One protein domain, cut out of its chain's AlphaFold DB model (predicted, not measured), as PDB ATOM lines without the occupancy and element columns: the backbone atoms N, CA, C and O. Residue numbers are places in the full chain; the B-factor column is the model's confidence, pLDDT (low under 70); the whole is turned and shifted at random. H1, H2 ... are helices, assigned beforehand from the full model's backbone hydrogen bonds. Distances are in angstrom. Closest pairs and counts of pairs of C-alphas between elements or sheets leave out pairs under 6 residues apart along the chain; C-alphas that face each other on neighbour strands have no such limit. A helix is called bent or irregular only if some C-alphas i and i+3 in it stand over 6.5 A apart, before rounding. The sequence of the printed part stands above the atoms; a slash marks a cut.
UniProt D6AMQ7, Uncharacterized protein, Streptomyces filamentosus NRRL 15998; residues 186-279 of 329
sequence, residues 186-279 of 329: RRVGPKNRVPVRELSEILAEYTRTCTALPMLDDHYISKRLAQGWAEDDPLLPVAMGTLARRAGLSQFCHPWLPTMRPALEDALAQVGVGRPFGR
ATOM      1  N   ARG A 186     166.452 128.666  68.629       73.69
ATOM      2  CA  ARG A 186     166.664 127.232  68.456       73.69
ATOM      3  C   ARG A 186     167.337 126.993  67.113       73.69
ATOM      4  O   ARG A 186     166.914 127.534  66.084       73.69
ATOM      5  N   ARG A 187     168.377 126.150  67.104       70.69
ATOM      6  CA  ARG A 187     168.868 125.593  65.840       70.69
ATOM      7  C   ARG A 187     167.722 124.836  65.189       70.69
ATOM      8  O   ARG A 187     166.991 124.108  65.860       70.69
ATOM      9  N   VAL A 188     167.583 125.024  63.886       66.69
ATOM     10  CA  VAL A 188     166.597 124.284  63.108       66.69
ATOM     11  C   VAL A 188     166.834 122.780  63.293       66.69
ATOM     12  O   VAL A 188     167.957 122.308  63.118       66.69
ATOM     13  N   GLY A 189     165.781 122.054  63.687       64.56
ATOM     14  CA  GLY A 189     165.781 120.593  63.795       64.56
ATOM     15  C   GLY A 189     165.883 119.904  62.424       64.56
ATOM     16  O   GLY A 189     166.302 120.523  61.445       64.56
ATOM     17  N   PRO A 190     165.494 118.620  62.304       63.56
ATOM     18  CA  PRO A 190     165.509 117.920  61.021       63.56
ATOM     19  C   PRO A 190     164.766 118.730  59.953       63.56
ATOM     20  O   PRO A 190     163.642 119.172  60.190       63.56
ATOM     21  N   LYS A 191     165.373 118.905  58.769       67.00
ATOM     22  CA  LYS A 191     164.840 119.746  57.674       67.00
ATOM     23  C   LYS A 191     163.406 119.377  57.251       67.00
ATOM     24  O   LYS A 191     162.719 120.222  56.687       67.00
ATOM     25  N   ASN A 192     162.957 118.164  57.579       65.44
ATOM     26  CA  ASN A 192     161.634 117.627  57.254       65.44
ATOM     27  C   ASN A 192     160.530 118.024  58.249       65.44
ATOM     28  O   ASN A 192     159.359 117.806  57.960       65.44
ATOM     29  N   ARG A 193     160.863 118.594  59.416       79.44
ATOM     30  CA  ARG A 193     159.856 119.098  60.359       79.44
ATOM     31  C   ARG A 193     159.665 120.595  60.138       79.44
ATOM     32  O   ARG A 193     160.506 121.394  60.544       79.44
ATOM     33  N   VAL A 194     158.561 120.956  59.491       82.19
ATOM     34  CA  VAL A 194     158.188 122.352  59.241       82.19
ATOM     35  C   VAL A 194     157.554 122.945  60.512       82.19
ATOM     36  O   VAL A 194     156.584 122.372  61.015       82.19
ATOM     37  N   PRO A 195     158.061 124.068  61.049       85.00
ATOM     38  CA  PRO A 195     157.489 124.749  62.213       85.00
ATOM     39  C   PRO A 195     156.292 125.614  61.792       85.00
ATOM     40  O   PRO A 195     156.345 126.844  61.810       85.00
ATOM     41  N   VAL A 196     155.230 124.953  61.316       89.19
ATOM     42  CA  VAL A 196     154.046 125.623  60.751       89.19
ATOM     43  C   VAL A 196     153.399 126.527  61.793       89.19
ATOM     44  O   VAL A 196     153.125 127.683  61.502       89.19
ATOM     45  N   ARG A 197     153.216 126.036  63.026       89.44
ATOM     46  CA  ARG A 197     152.531 126.787  64.084       89.44
ATOM     47  C   ARG A 197     153.256 128.093  64.404       89.44
ATOM     48  O   ARG A 197     152.642 129.153  64.388       89.44
ATOM     49  N   GLU A 198     154.562 128.019  64.637       88.88
ATOM     50  CA  GLU A 198     155.383 129.161  65.034       88.88
ATOM     51  C   GLU A 198     155.468 130.215  63.924       88.88
ATOM     52  O   GLU A 198     155.381 131.412  64.191       88.88
ATOM     53  N   LEU A 199     155.616 129.789  62.665       90.75
ATOM     54  CA  LEU A 199     155.657 130.717  61.535       90.75
ATOM     55  C   LEU A 199     154.278 131.326  61.246       90.75
ATOM     56  O   LEU A 199     154.197 132.524  60.984       90.75
ATOM     57  N   SER A 200     153.200 130.543  61.333       92.94
ATOM     58  CA  SER A 200     151.831 131.038  61.158       92.94
ATOM     59  C   SER A 200     151.424 132.031  62.248       92.94
ATOM     60  O   SER A 200     150.779 133.023  61.929       92.94
ATOM     61  N   GLU A 201     151.837 131.828  63.504       92.62
ATOM     62  CA  GLU A 201     151.624 132.795  64.594       92.62
ATOM     63  C   GLU A 201     152.272 134.156  64.272       92.62
ATOM     64  O   GLU A 201     151.645 135.201  64.454       92.62
ATOM     65  N   ILE A 202     153.496 134.158  63.724       92.75
ATOM     66  CA  ILE A 202     154.164 135.392  63.289       92.75
ATOM     67  C   ILE A 202     153.438 136.042  62.110       92.75
ATOM     68  O   ILE A 202     153.245 137.256  62.116       92.75
ATOM     69  N   LEU A 203     153.027 135.274  61.100       94.19
ATOM     70  CA  LEU A 203     152.291 135.824  59.955       94.19
ATOM     71  C   LEU A 203     150.953 136.435  60.388       94.19
ATOM     72  O   LEU A 203     150.643 137.557  59.995       94.19
ATOM     73  N   ALA A 204     150.221 135.759  61.275       93.31
ATOM     74  CA  ALA A 204     148.990 136.278  61.860       93.31
ATOM     75  C   ALA A 204     149.224 137.572  62.657       93.31
ATOM     76  O   ALA A 204     148.378 138.464  62.635       93.31
ATOM     77  N   GLU A 205     150.372 137.714  63.333       92.25
ATOM     78  CA  GLU A 205     150.757 138.961  63.996       92.25
ATOM     79  C   GLU A 205     150.882 140.114  62.990       92.25
ATOM     80  O   GLU A 205     150.254 141.149  63.201       92.25
ATOM     81  N   TYR A 206     151.623 139.923  61.889       91.38
ATOM     82  CA  TYR A 206     151.784 140.938  60.834       91.38
ATOM     83  C   TYR A 206     150.446 141.337  60.208       91.38
ATOM     84  O   TYR A 206     150.179 142.529  60.043       91.38
ATOM     85  N   THR A 207     149.592 140.355  59.915       93.12
ATOM     86  CA  THR A 207     148.243 140.589  59.395       93.12
ATOM     87  C   THR A 207     147.390 141.390  60.377       93.12
ATOM     88  O   THR A 207     146.806 142.407  60.007       93.12
ATOM     89  N   ARG A 208     147.358 140.987  61.654       94.06
ATOM     90  CA  ARG A 208     146.560 141.647  62.697       94.06
ATOM     91  C   ARG A 208     147.009 143.083  62.964       94.06
ATOM     92  O   ARG A 208     146.174 143.926  63.267       94.06
ATOM     93  N   THR A 209     148.311 143.364  62.897       90.06
ATOM     94  CA  THR A 209     148.853 144.720  63.093       90.06
ATOM     95  C   THR A 209     148.924 145.526  61.798       90.06
ATOM     96  O   THR A 209     149.528 146.599  61.796       90.06
ATOM     97  N   CYS A 210     148.365 145.007  60.698       88.69
ATOM     98  CA  CYS A 210     148.405 145.610  59.365       88.69
ATOM     99  C   CYS A 210     149.814 146.081  58.969       88.69
ATOM    100  O   CYS A 210     150.005 147.134  58.367       88.69
ATOM    101  N   THR A 211     150.834 145.325  59.375       88.38
ATOM    102  CA  THR A 211     152.231 145.687  59.154       88.38
ATOM    103  C   THR A 211     152.746 144.924  57.944       88.38
ATOM    104  O   THR A 211     152.689 143.700  57.932       88.38
ATOM    105  N   ALA A 212     153.303 145.618  56.950       91.25
ATOM    106  CA  ALA A 212     153.859 144.947  55.773       91.25
ATOM    107  C   ALA A 212     155.006 143.990  56.137       91.25
ATOM    108  O   ALA A 212     155.843 144.306  57.003       91.25
ATOM    109  N   LEU A 213     155.079 142.859  55.430       92.69
ATOM    110  CA  LEU A 213     156.134 141.862  55.597       92.69
ATOM    111  C   LEU A 213     157.521 142.488  55.351       92.69
ATOM    112  O   LEU A 213     157.653 143.448  54.582       92.69
ATOM    113  N   PRO A 214     158.577 141.997  56.026       91.56
ATOM    114  CA  PRO A 214     159.913 142.557  55.873       91.56
ATOM    115  C   PRO A 214     160.445 142.294  54.459       91.56
ATOM    116  O   PRO A 214     160.467 141.149  54.004       91.56
ATOM    117  N   MET A 215     160.887 143.351  53.781       92.88
ATOM    118  CA  MET A 215     161.522 143.277  52.465       92.88
ATOM    119  C   MET A 215     163.012 142.954  52.583       92.88
ATOM    120  O   MET A 215     163.671 143.389  53.528       92.88
ATOM    121  N   LEU A 216     163.538 142.204  51.619       91.19
ATOM    122  CA  LEU A 216     164.971 142.034  51.415       91.19
ATOM    123  C   LEU A 216     165.606 143.296  50.825       91.19
ATOM    124  O   LEU A 216     164.973 144.020  50.062       91.19
ATOM    125  N   ASP A 217     166.885 143.499  51.131       87.75
ATOM    126  CA  ASP A 217     167.705 144.468  50.408       87.75
ATOM    127  C   ASP A 217     167.982 143.991  48.977       87.75
ATOM    128  O   ASP A 217     168.081 142.786  48.713       87.75
ATOM    129  N   ASP A 218     168.181 144.947  48.070       89.56
ATOM    130  CA  ASP A 218     168.273 144.719  46.623       89.56
ATOM    131  C   ASP A 218     169.348 143.675  46.258       89.56
ATOM    132  O   ASP A 218     169.119 142.795  45.430       89.56
ATOM    133  N   HIS A 219     170.485 143.669  46.962       91.06
ATOM    134  CA  HIS A 219     171.542 142.671  46.760       91.06
ATOM    135  C   HIS A 219     171.087 141.225  47.051       91.06
ATOM    136  O   HIS A 219     171.491 140.290  46.353       91.06
ATOM    137  N   TYR A 220     170.234 141.009  48.058       90.25
ATOM    138  CA  TYR A 220     169.698 139.677  48.356       90.25
ATOM    139  C   TYR A 220     168.652 139.231  47.330       90.25
ATOM    140  O   TYR A 220     168.558 138.032  47.060       90.25
ATOM    141  N   ILE A 221     167.911 140.172  46.737       92.88
ATOM    142  CA  ILE A 221     166.997 139.898  45.622       92.88
ATOM    143  C   ILE A 221     167.804 139.446  44.399       92.88
ATOM    144  O   ILE A 221     167.558 138.357  43.882       92.88
ATOM    145  N   SER A 222     168.847 140.195  44.013       92.62
ATOM    146  CA  SER A 222     169.746 139.807  42.911       92.62
ATOM    147  C   SER A 222     170.359 138.421  43.126       92.62
ATOM    148  O   SER A 222     170.450 137.621  42.197       92.62
ATOM    149  N   LYS A 223     170.737 138.097  44.369       92.88
ATOM    150  CA  LYS A 223     171.265 136.774  44.719       92.88
ATOM    151  C   LYS A 223     170.235 135.653  44.537       92.88
ATOM    152  O   LYS A 223     170.616 134.579  44.087       92.88
ATOM    153  N   ARG A 224     168.959 135.870  44.884       93.56
ATOM    154  CA  ARG A 224     167.889 134.873  44.678       93.56
ATOM    155  C   ARG A 224     167.629 134.617  43.198       93.56
ATOM    156  O   ARG A 224     167.541 133.457  42.804       93.56
ATOM    157  N   LEU A 225     167.582 135.674  42.390       94.88
ATOM    158  CA  LEU A 225     167.442 135.566  40.934       94.88
ATOM    159  C   LEU A 225     168.592 134.749  40.329       94.88
ATOM    160  O   LEU A 225     168.359 133.797  39.591       94.88
ATOM    161  N   ALA A 226     169.835 135.022  40.741       93.00
ATOM    162  CA  ALA A 226     171.002 134.238  40.324       93.00
ATOM    163  C   ALA A 226     170.953 132.761  40.775       93.00
ATOM    164  O   ALA A 226     171.626 131.914  40.195       93.00
ATOM    165  N   GLN A 227     170.169 132.442  41.808       90.44
ATOM    166  CA  GLN A 227     169.932 131.081  42.299       90.44
ATOM    167  C   GLN A 227     168.724 130.399  41.630       90.44
ATOM    168  O   GLN A 227     168.353 129.301  42.044       90.44
ATOM    169  N   GLY A 228     168.128 131.018  40.604       91.19
ATOM    170  CA  GLY A 228     167.048 130.435  39.806       91.19
ATOM    171  C   GLY A 228     165.637 130.716  40.323       91.19
ATOM    172  O   GLY A 228     164.708 130.009  39.939       91.19
ATOM    173  N   TRP A 229     165.451 131.714  41.194       94.19
ATOM    174  CA  TRP A 229     164.106 132.209  41.509       94.19
ATOM    175  C   TRP A 229     163.486 132.882  40.282       94.19
ATOM    176  O   TRP A 229     164.171 133.616  39.573       94.19
ATOM    177  N   ALA A 230     162.190 132.657  40.059       94.06
ATOM    178  CA  ALA A 230     161.450 133.367  39.023       94.06
ATOM    179  C   ALA A 230     161.334 134.855  39.384       94.06
ATOM    180  O   ALA A 230     161.118 135.200  40.547       94.06
ATOM    181  N   GLU A 231     161.471 135.723  38.382       91.56
ATOM    182  CA  GLU A 231     161.360 137.176  38.554       91.56
ATOM    183  C   GLU A 231     159.958 137.587  39.019       91.56
ATOM    184  O   GLU A 231     159.823 138.448  39.885       91.56
ATOM    185  N   ASP A 232     158.940 136.869  38.545       92.19
ATOM    186  CA  ASP A 232     157.537 137.079  38.904       92.19
ATOM    187  C   ASP A 232     157.104 136.331  40.185       92.19
ATOM    188  O   ASP A 232     155.917 136.333  40.518       92.19
ATOM    189  N   ASP A 233     158.012 135.660  40.917       92.75
ATOM    190  CA  ASP A 233     157.628 134.988  42.170       92.75
ATOM    191  C   ASP A 233     157.244 136.045  43.227       92.75
ATOM    192  O   ASP A 233     158.097 136.841  43.639       92.75
ATOM    193  N   PRO A 234     155.997 136.053  43.738       92.75
ATOM    194  CA  PRO A 234     155.538 137.071  44.681       92.75
ATOM    195  C   PRO A 234     156.329 137.066  45.999       92.75
ATOM    196  O   PRO A 234     156.418 138.087  46.682       92.75
ATOM    197  N   LEU A 235     156.957 135.943  46.365       94.62
ATOM    198  CA  LEU A 235     157.768 135.815  47.578       94.62
ATOM    199  C   LEU A 235     159.234 136.230  47.381       94.62
ATOM    200  O   LEU A 235     159.995 136.279  48.360       94.62
ATOM    201  N   LEU A 236     159.643 136.565  46.152       93.75
ATOM    202  CA  LEU A 236     160.993 137.019  45.817       93.75
ATOM    203  C   LEU A 236     161.504 138.146  46.740       93.75
ATOM    204  O   LEU A 236     162.605 137.980  47.283       93.75
ATOM    205  N   PRO A 237     160.751 139.237  47.007       93.75
ATOM    206  CA  PRO A 237     161.219 140.326  47.865       93.75
ATOM    207  C   PRO A 237     161.099 140.026  49.368       93.75
ATOM    208  O   PRO A 237     161.588 140.809  50.181       93.75
ATOM    209  N   VAL A 238     160.467 138.923  49.784       94.69
ATOM    210  CA  VAL A 238     160.148 138.673  51.200       94.69
ATOM    211  C   VAL A 238     161.360 138.134  51.973       94.69
ATOM    212  O   VAL A 238     161.931 137.075  51.663       94.69
ATOM    213  N   ALA A 239     161.724 138.820  53.058       92.50
ATOM    214  CA  ALA A 239     162.812 138.458  53.964       92.50
ATOM    215  C   ALA A 239     162.405 137.345  54.948       92.50
ATOM    216  O   ALA A 239     162.342 137.534  56.164       92.50
ATOM    217  N   MET A 240     162.179 136.138  54.423       92.19
ATOM    218  CA  MET A 240     161.776 134.953  55.199       92.19
ATOM    219  C   MET A 240     162.720 134.617  56.369       92.19
ATOM    220  O   MET A 240     162.279 134.111  57.398       92.19
ATOM    221  N   GLY A 241     164.015 134.938  56.259       88.56
ATOM    222  CA  GLY A 241     164.970 134.771  57.360       88.56
ATOM    223  C   GLY A 241     164.632 135.623  58.590       88.56
ATOM    224  O   GLY A 241     164.802 135.161  59.718       88.56
ATOM    225  N   THR A 242     164.097 136.829  58.388       88.44
ATOM    226  CA  THR A 242     163.637 137.714  59.469       88.44
ATOM    227  C   THR A 242     162.395 137.142  60.152       88.44
ATOM    228  O   THR A 242     162.324 137.139  61.379       88.44
ATOM    229  N   LEU A 243     161.459 136.578  59.379       90.06
ATOM    230  CA  LEU A 243     160.268 135.905  59.912       90.06
ATOM    231  C   LEU A 243     160.644 134.690  60.771       90.06
ATOM    232  O   LEU A 243     160.173 134.560  61.898       90.06
ATOM    233  N   ALA A 244     161.564 133.851  60.284       88.81
ATOM    234  CA  ALA A 244     162.054 132.694  61.030       88.81
ATOM    235  C   ALA A 244     162.726 133.097  62.354       88.81
ATOM    236  O   ALA A 244     162.430 132.514  63.394       88.81
ATOM    237  N   ARG A 245     163.564 134.141  62.349       86.19
ATOM    238  CA  ARG A 245     164.178 134.661  63.584       86.19
ATOM    239  C   ARG A 245     163.146 135.218  64.557       86.19
ATOM    240  O   ARG A 245     163.273 134.995  65.759       86.19
ATOM    241  N   ARG A 246     162.100 135.889  64.061       85.06
ATOM    242  CA  ARG A 246     160.997 136.378  64.903       85.06
ATOM    243  C   ARG A 246     160.220 135.221  65.544       85.06
ATOM    244  O   ARG A 246     159.844 135.349  66.706       85.06
ATOM    245  N   ALA A 247     160.093 134.095  64.840       85.56
ATOM    246  CA  ALA A 247     159.547 132.832  65.344       85.56
ATOM    247  C   ALA A 247     160.516 132.043  66.262       85.56
ATOM    248  O   ALA A 247     160.199 130.936  66.688       85.56
ATOM    249  N   GLY A 248     161.705 132.579  66.575       83.62
ATOM    250  CA  GLY A 248     162.691 131.928  67.449       83.62
ATOM    251  C   GLY A 248     163.557 130.862  66.763       83.62
ATOM    252  O   GLY A 248     164.176 130.041  67.439       83.62
ATOM    253  N   LEU A 249     163.620 130.859  65.430       84.69
ATOM    254  CA  LEU A 249     164.397 129.911  64.625       84.69
ATOM    255  C   LEU A 249     165.670 130.569  64.083       84.69
ATOM    256  O   LEU A 249     165.680 131.748  63.735       84.69
ATOM    257  N   SER A 250     166.756 129.803  63.949       82.38
ATOM    258  CA  SER A 250     168.037 130.368  63.493       82.38
ATOM    259  C   SER A 250     168.019 130.839  62.036       82.38
ATOM    260  O   SER A 250     168.725 131.785  61.680       82.38
ATOM    261  N   GLN A 251     167.222 130.186  61.187       86.62
ATOM    262  CA  GLN A 251     167.072 130.511  59.769       86.62
ATOM    263  C   GLN A 251     165.782 129.922  59.191       86.62
ATOM    264  O   GLN A 251     165.212 128.988  59.755       86.62
ATOM    265  N   PHE A 252     165.370 130.428  58.028       87.81
ATOM    266  CA  PHE A 252     164.340 129.798  57.205       87.81
ATOM    267  C   PHE A 252     164.982 128.761  56.278       87.81
ATOM    268  O   PHE A 252     165.923 129.082  55.548       87.81
ATOM    269  N   CYS A 253     164.491 127.525  56.292       87.38
ATOM    270  CA  CYS A 253     165.000 126.460  55.430       87.38
ATOM    271  C   CYS A 253     164.171 126.359  54.142       87.38
ATOM    272  O   CYS A 253     162.955 126.224  54.198       87.38
ATOM    273  N   HIS A 254     164.832 126.348  52.980       85.50
ATOM    274  CA  HIS A 254     164.166 126.257  51.671       85.50
ATOM    275  C   HIS A 254     163.185 125.070  51.524       85.50
ATOM    276  O   HIS A 254     162.124 125.265  50.936       85.50
ATOM    277  N   PRO A 255     163.445 123.867  52.084       88.38
ATOM    278  CA  PRO A 255     162.479 122.762  52.056       88.38
ATOM    279  C   PRO A 255     161.131 123.048  52.731       88.38
ATOM    280  O   PRO A 255     160.180 122.312  52.506       88.38
ATOM    281  N   TRP A 256     161.024 124.094  53.554       89.62
ATOM    282  CA  TRP A 256     159.761 124.503  54.177       89.62
ATOM    283  C   TRP A 256     158.876 125.322  53.246       89.62
ATOM    284  O   TRP A 256     157.678 125.437  53.496       89.62
ATOM    285  N   LEU A 257     159.461 125.904  52.195       90.50
ATOM    286  CA  LEU A 257     158.769 126.823  51.301       90.50
ATOM    287  C   LEU A 257     157.519 126.197  50.669       90.50
ATOM    288  O   LEU A 257     156.489 126.850  50.742       90.50
ATOM    289  N   PRO A 258     157.523 124.955  50.140       91.56
ATOM    290  CA  PRO A 258     156.311 124.367  49.564       91.56
ATOM    291  C   PRO A 258     155.141 124.286  50.553       91.56
ATOM    292  O   PRO A 258     154.005 124.555  50.184       91.56
ATOM    293  N   THR A 259     155.415 123.966  51.822       92.06
ATOM    294  CA  THR A 259     154.388 123.877  52.872       92.06
ATOM    295  C   THR A 259     153.931 125.252  53.356       92.06
ATOM    296  O   THR A 259     152.754 125.442  53.638       92.06
ATOM    297  N   MET A 260     154.851 126.215  53.465       93.38
ATOM    298  CA  MET A 260     154.561 127.557  53.987       93.38
ATOM    299  C   MET A 260     154.083 128.548  52.921       93.38
ATOM    300  O   MET A 260     153.575 129.607  53.284       93.38
ATOM    301  N   ARG A 261     154.257 128.239  51.630       94.50
ATOM    302  CA  ARG A 261     153.959 129.142  50.511       94.50
ATOM    303  C   ARG A 261     152.526 129.686  50.553       94.50
ATOM    304  O   ARG A 261     152.422 130.907  50.515       94.50
ATOM    305  N   PRO A 262     151.466 128.871  50.741       95.00
ATOM    306  CA  PRO A 262     150.100 129.400  50.790       95.00
ATOM    307  C   PRO A 262     149.918 130.463  51.881       95.00
ATOM    308  O   PRO A 262     149.457 131.563  51.612       95.00
ATOM    309  N   ALA A 263     150.396 130.190  53.101       93.88
ATOM    310  CA  ALA A 263     150.284 131.135  54.213       93.88
ATOM    311  C   ALA A 263     151.109 132.418  53.998       93.88
ATOM    312  O   ALA A 263     150.714 133.494  54.445       93.88
ATOM    313  N   LEU A 264     152.270 132.310  53.342       94.88
ATOM    314  CA  LEU A 264     153.114 133.459  53.010       94.88
ATOM    315  C   LEU A 264     152.472 134.341  51.935       94.88
ATOM    316  O   LEU A 264     152.497 135.559  52.076       94.88
ATOM    317  N   GLU A 265     151.910 133.736  50.889       96.44
ATOM    318  CA  GLU A 265     151.231 134.443  49.800       96.44
ATOM    319  C   GLU A 265     149.932 135.100  50.287       96.44
ATOM    320  O   GLU A 265     149.704 136.268  49.985       96.44
ATOM    321  N   ASP A 266     149.155 134.424  51.138       95.38
ATOM    322  CA  ASP A 266     147.953 134.996  51.762       95.38
ATOM    323  C   ASP A 266     148.284 136.208  52.641       95.38
ATOM    324  O   ASP A 266     147.619 137.245  52.570       95.38
ATOM    325  N   ALA A 267     149.325 136.102  53.476       94.25
ATOM    326  CA  ALA A 267     149.774 137.225  54.294       94.25
ATOM    327  C   ALA A 267     150.287 138.372  53.412       94.25
ATOM    328  O   ALA A 267     149.948 139.532  53.643       94.25
ATOM    329  N   LEU A 268     151.065 138.056  52.374       95.38
ATOM    330  CA  LEU A 268     151.578 139.041  51.430       95.38
ATOM    331  C   LEU A 268     150.448 139.777  50.700       95.38
ATOM    332  O   LEU A 268     150.522 140.995  50.566       95.38
ATOM    333  N   ALA A 269     149.397 139.075  50.276       94.38
ATOM    334  CA  ALA A 269     148.240 139.684  49.628       94.38
ATOM    335  C   ALA A 269     147.497 140.665  50.554       94.38
ATOM    336  O   ALA A 269     146.934 141.649  50.080       94.38
ATOM    337  N   GLN A 270     147.520 140.429  51.869       93.56
ATOM    338  CA  GLN A 270     146.829 141.268  52.851       93.56
ATOM    339  C   GLN A 270     147.629 142.498  53.287       93.56
ATOM    340  O   GLN A 270     147.055 143.577  53.424       93.56
ATOM    341  N   VAL A 271     148.934 142.353  53.544       93.62
ATOM    342  CA  VAL A 271     149.751 143.440  54.124       93.62
ATOM    343  C   VAL A 271     150.843 143.976  53.201       93.62
ATOM    344  O   VAL A 271     151.468 144.987  53.516       93.62
ATOM    345  N   GLY A 272     151.102 143.316  52.073       93.19
ATOM    346  CA  GLY A 272     152.193 143.661  51.170       93.19
ATOM    347  C   GLY A 272     153.584 143.467  51.784       93.19
ATOM    348  O   GLY A 272     153.773 142.828  52.825       93.19
ATOM    349  N   VAL A 273     154.591 144.038  51.121       92.38
ATOM    350  CA  VAL A 273     156.005 143.987  51.518       92.38
ATOM    351  C   VAL A 273     156.574 145.402  51.623       92.38
ATOM    352  O   VAL A 273     156.198 146.288  50.858       92.38
ATOM    353  N   GLY A 274     157.482 145.645  52.571       89.19
ATOM    354  CA  GLY A 274     158.106 146.963  52.715       89.19
ATOM    355  C   GLY A 274     159.453 146.953  53.432       89.19
ATOM    356  O   GLY A 274     159.776 146.035  54.192       89.19
ATOM    357  N   ARG A 275     160.253 148.008  53.244       86.81
ATOM    358  CA  ARG A 275     161.544 148.182  53.941       86.81
ATOM    359  C   ARG A 275     161.327 148.315  55.450       86.81
ATOM    360  O   ARG A 275     160.434 149.054  55.831       86.81
ATOM    361  N   PRO A 276     162.084 147.643  56.329       78.25
ATOM    362  CA  PRO A 276     161.802 147.617  57.772       78.25
ATOM    363  C   PRO A 276     161.830 148.995  58.454       78.25
ATOM    364  O   PRO A 276     161.209 149.165  59.499       78.25
ATOM    365  N   PHE A 277     162.497 149.982  57.854       77.62
ATOM    366  CA  PHE A 277     162.560 151.351  58.353       77.62
ATOM    367  C   PHE A 277     162.185 152.367  57.270       77.62
ATOM    368  O   PHE A 277     162.261 152.072  56.078       77.62
ATOM    369  N   GLY A 278     161.801 153.574  57.696       71.75
ATOM    370  CA  GLY A 278     161.548 154.711  56.804       71.75
ATOM    371  C   GLY A 278     160.223 154.677  56.033       71.75
ATOM    372  O   GLY A 278     160.029 155.529  55.174       71.75
ATOM    373  N   ARG A 279     159.316 153.732  56.331       71.19
ATOM    374  CA  ARG A 279     158.018 153.575  55.638       71.19
ATOM    375  C   ARG A 279     157.113 154.802  55.782       71.19
ATOM    376  O   ARG A 279     156.567 155.268  54.793       71.19
TER     377      ARG A 279
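What this domain is: This is residues 186 to 279 of the 329 residues of an uncharacterized protein of Streptomyces filamentosus NRRL 15998 (UniProt D6AMQ7). Two helices, H1 and H4, lie side by side and run the same way, and the short H3 packs crosswise on part of H1. H2 is set off from these three and touches no helix; the loop of residues 227 to 239 follows it. The 94 printed residues hold four named helices, H1, H2, H3 and H4 along the chain, with 47 residues, and no named strand: the class is all helix. The whole is compact and rounded, with a radius of gyration of the C-alphas of 12.8 A and spans of 33 by 32 by 22 A.

Where its parts are: H1, residues 196 to 208, begins at C-alpha 196 (154.046, 125.623, 60.751) and is 17.8 A long from first to last C-alpha. H2 is residues 218 to 226, 12.5 A, and H3 residues 240 to 246, 9.8 A. H4, residues 254 to 271, 22.6 A, ends at C-alpha 271 (149.751, 143.440, 54.124). H4 is irregular, with C-alphas 259 and 262 7.3 A apart, and has a kink of 69 degrees near residue 261.

How they stand to each other: H1 touches H4, closest at the C-alphas of Thr 207 and Val 271, 6.2 A apart. Their lines, rough for H4, stand at a shallow tilt of 15 degrees, the same way. H1 touches H3 with residues 199 to 203 alone, closest at the C-alphas of Leu 199 and Ala 244, 6.7 A. These two are about perpendicular, at 89 degrees. H2 is apart from H1, H3 and H4, and H3 is apart from H4. Residues 213 to 214 pair with residues 273 to 274, parallel. In H1, H2 and H3 every O i to N i+4 pair is within hydrogen-bond range; in H4, 10 of 14 are.

The domain as a whole: The two C-alphas farthest apart, of Pro 190 and Gly 278, are 37.2 A apart. The printed part has no cut. The link from H2 to H3 is long, 13 residues. The mean pLDDT of the printed part is 88.5, and residues 188 to 192 are under 70.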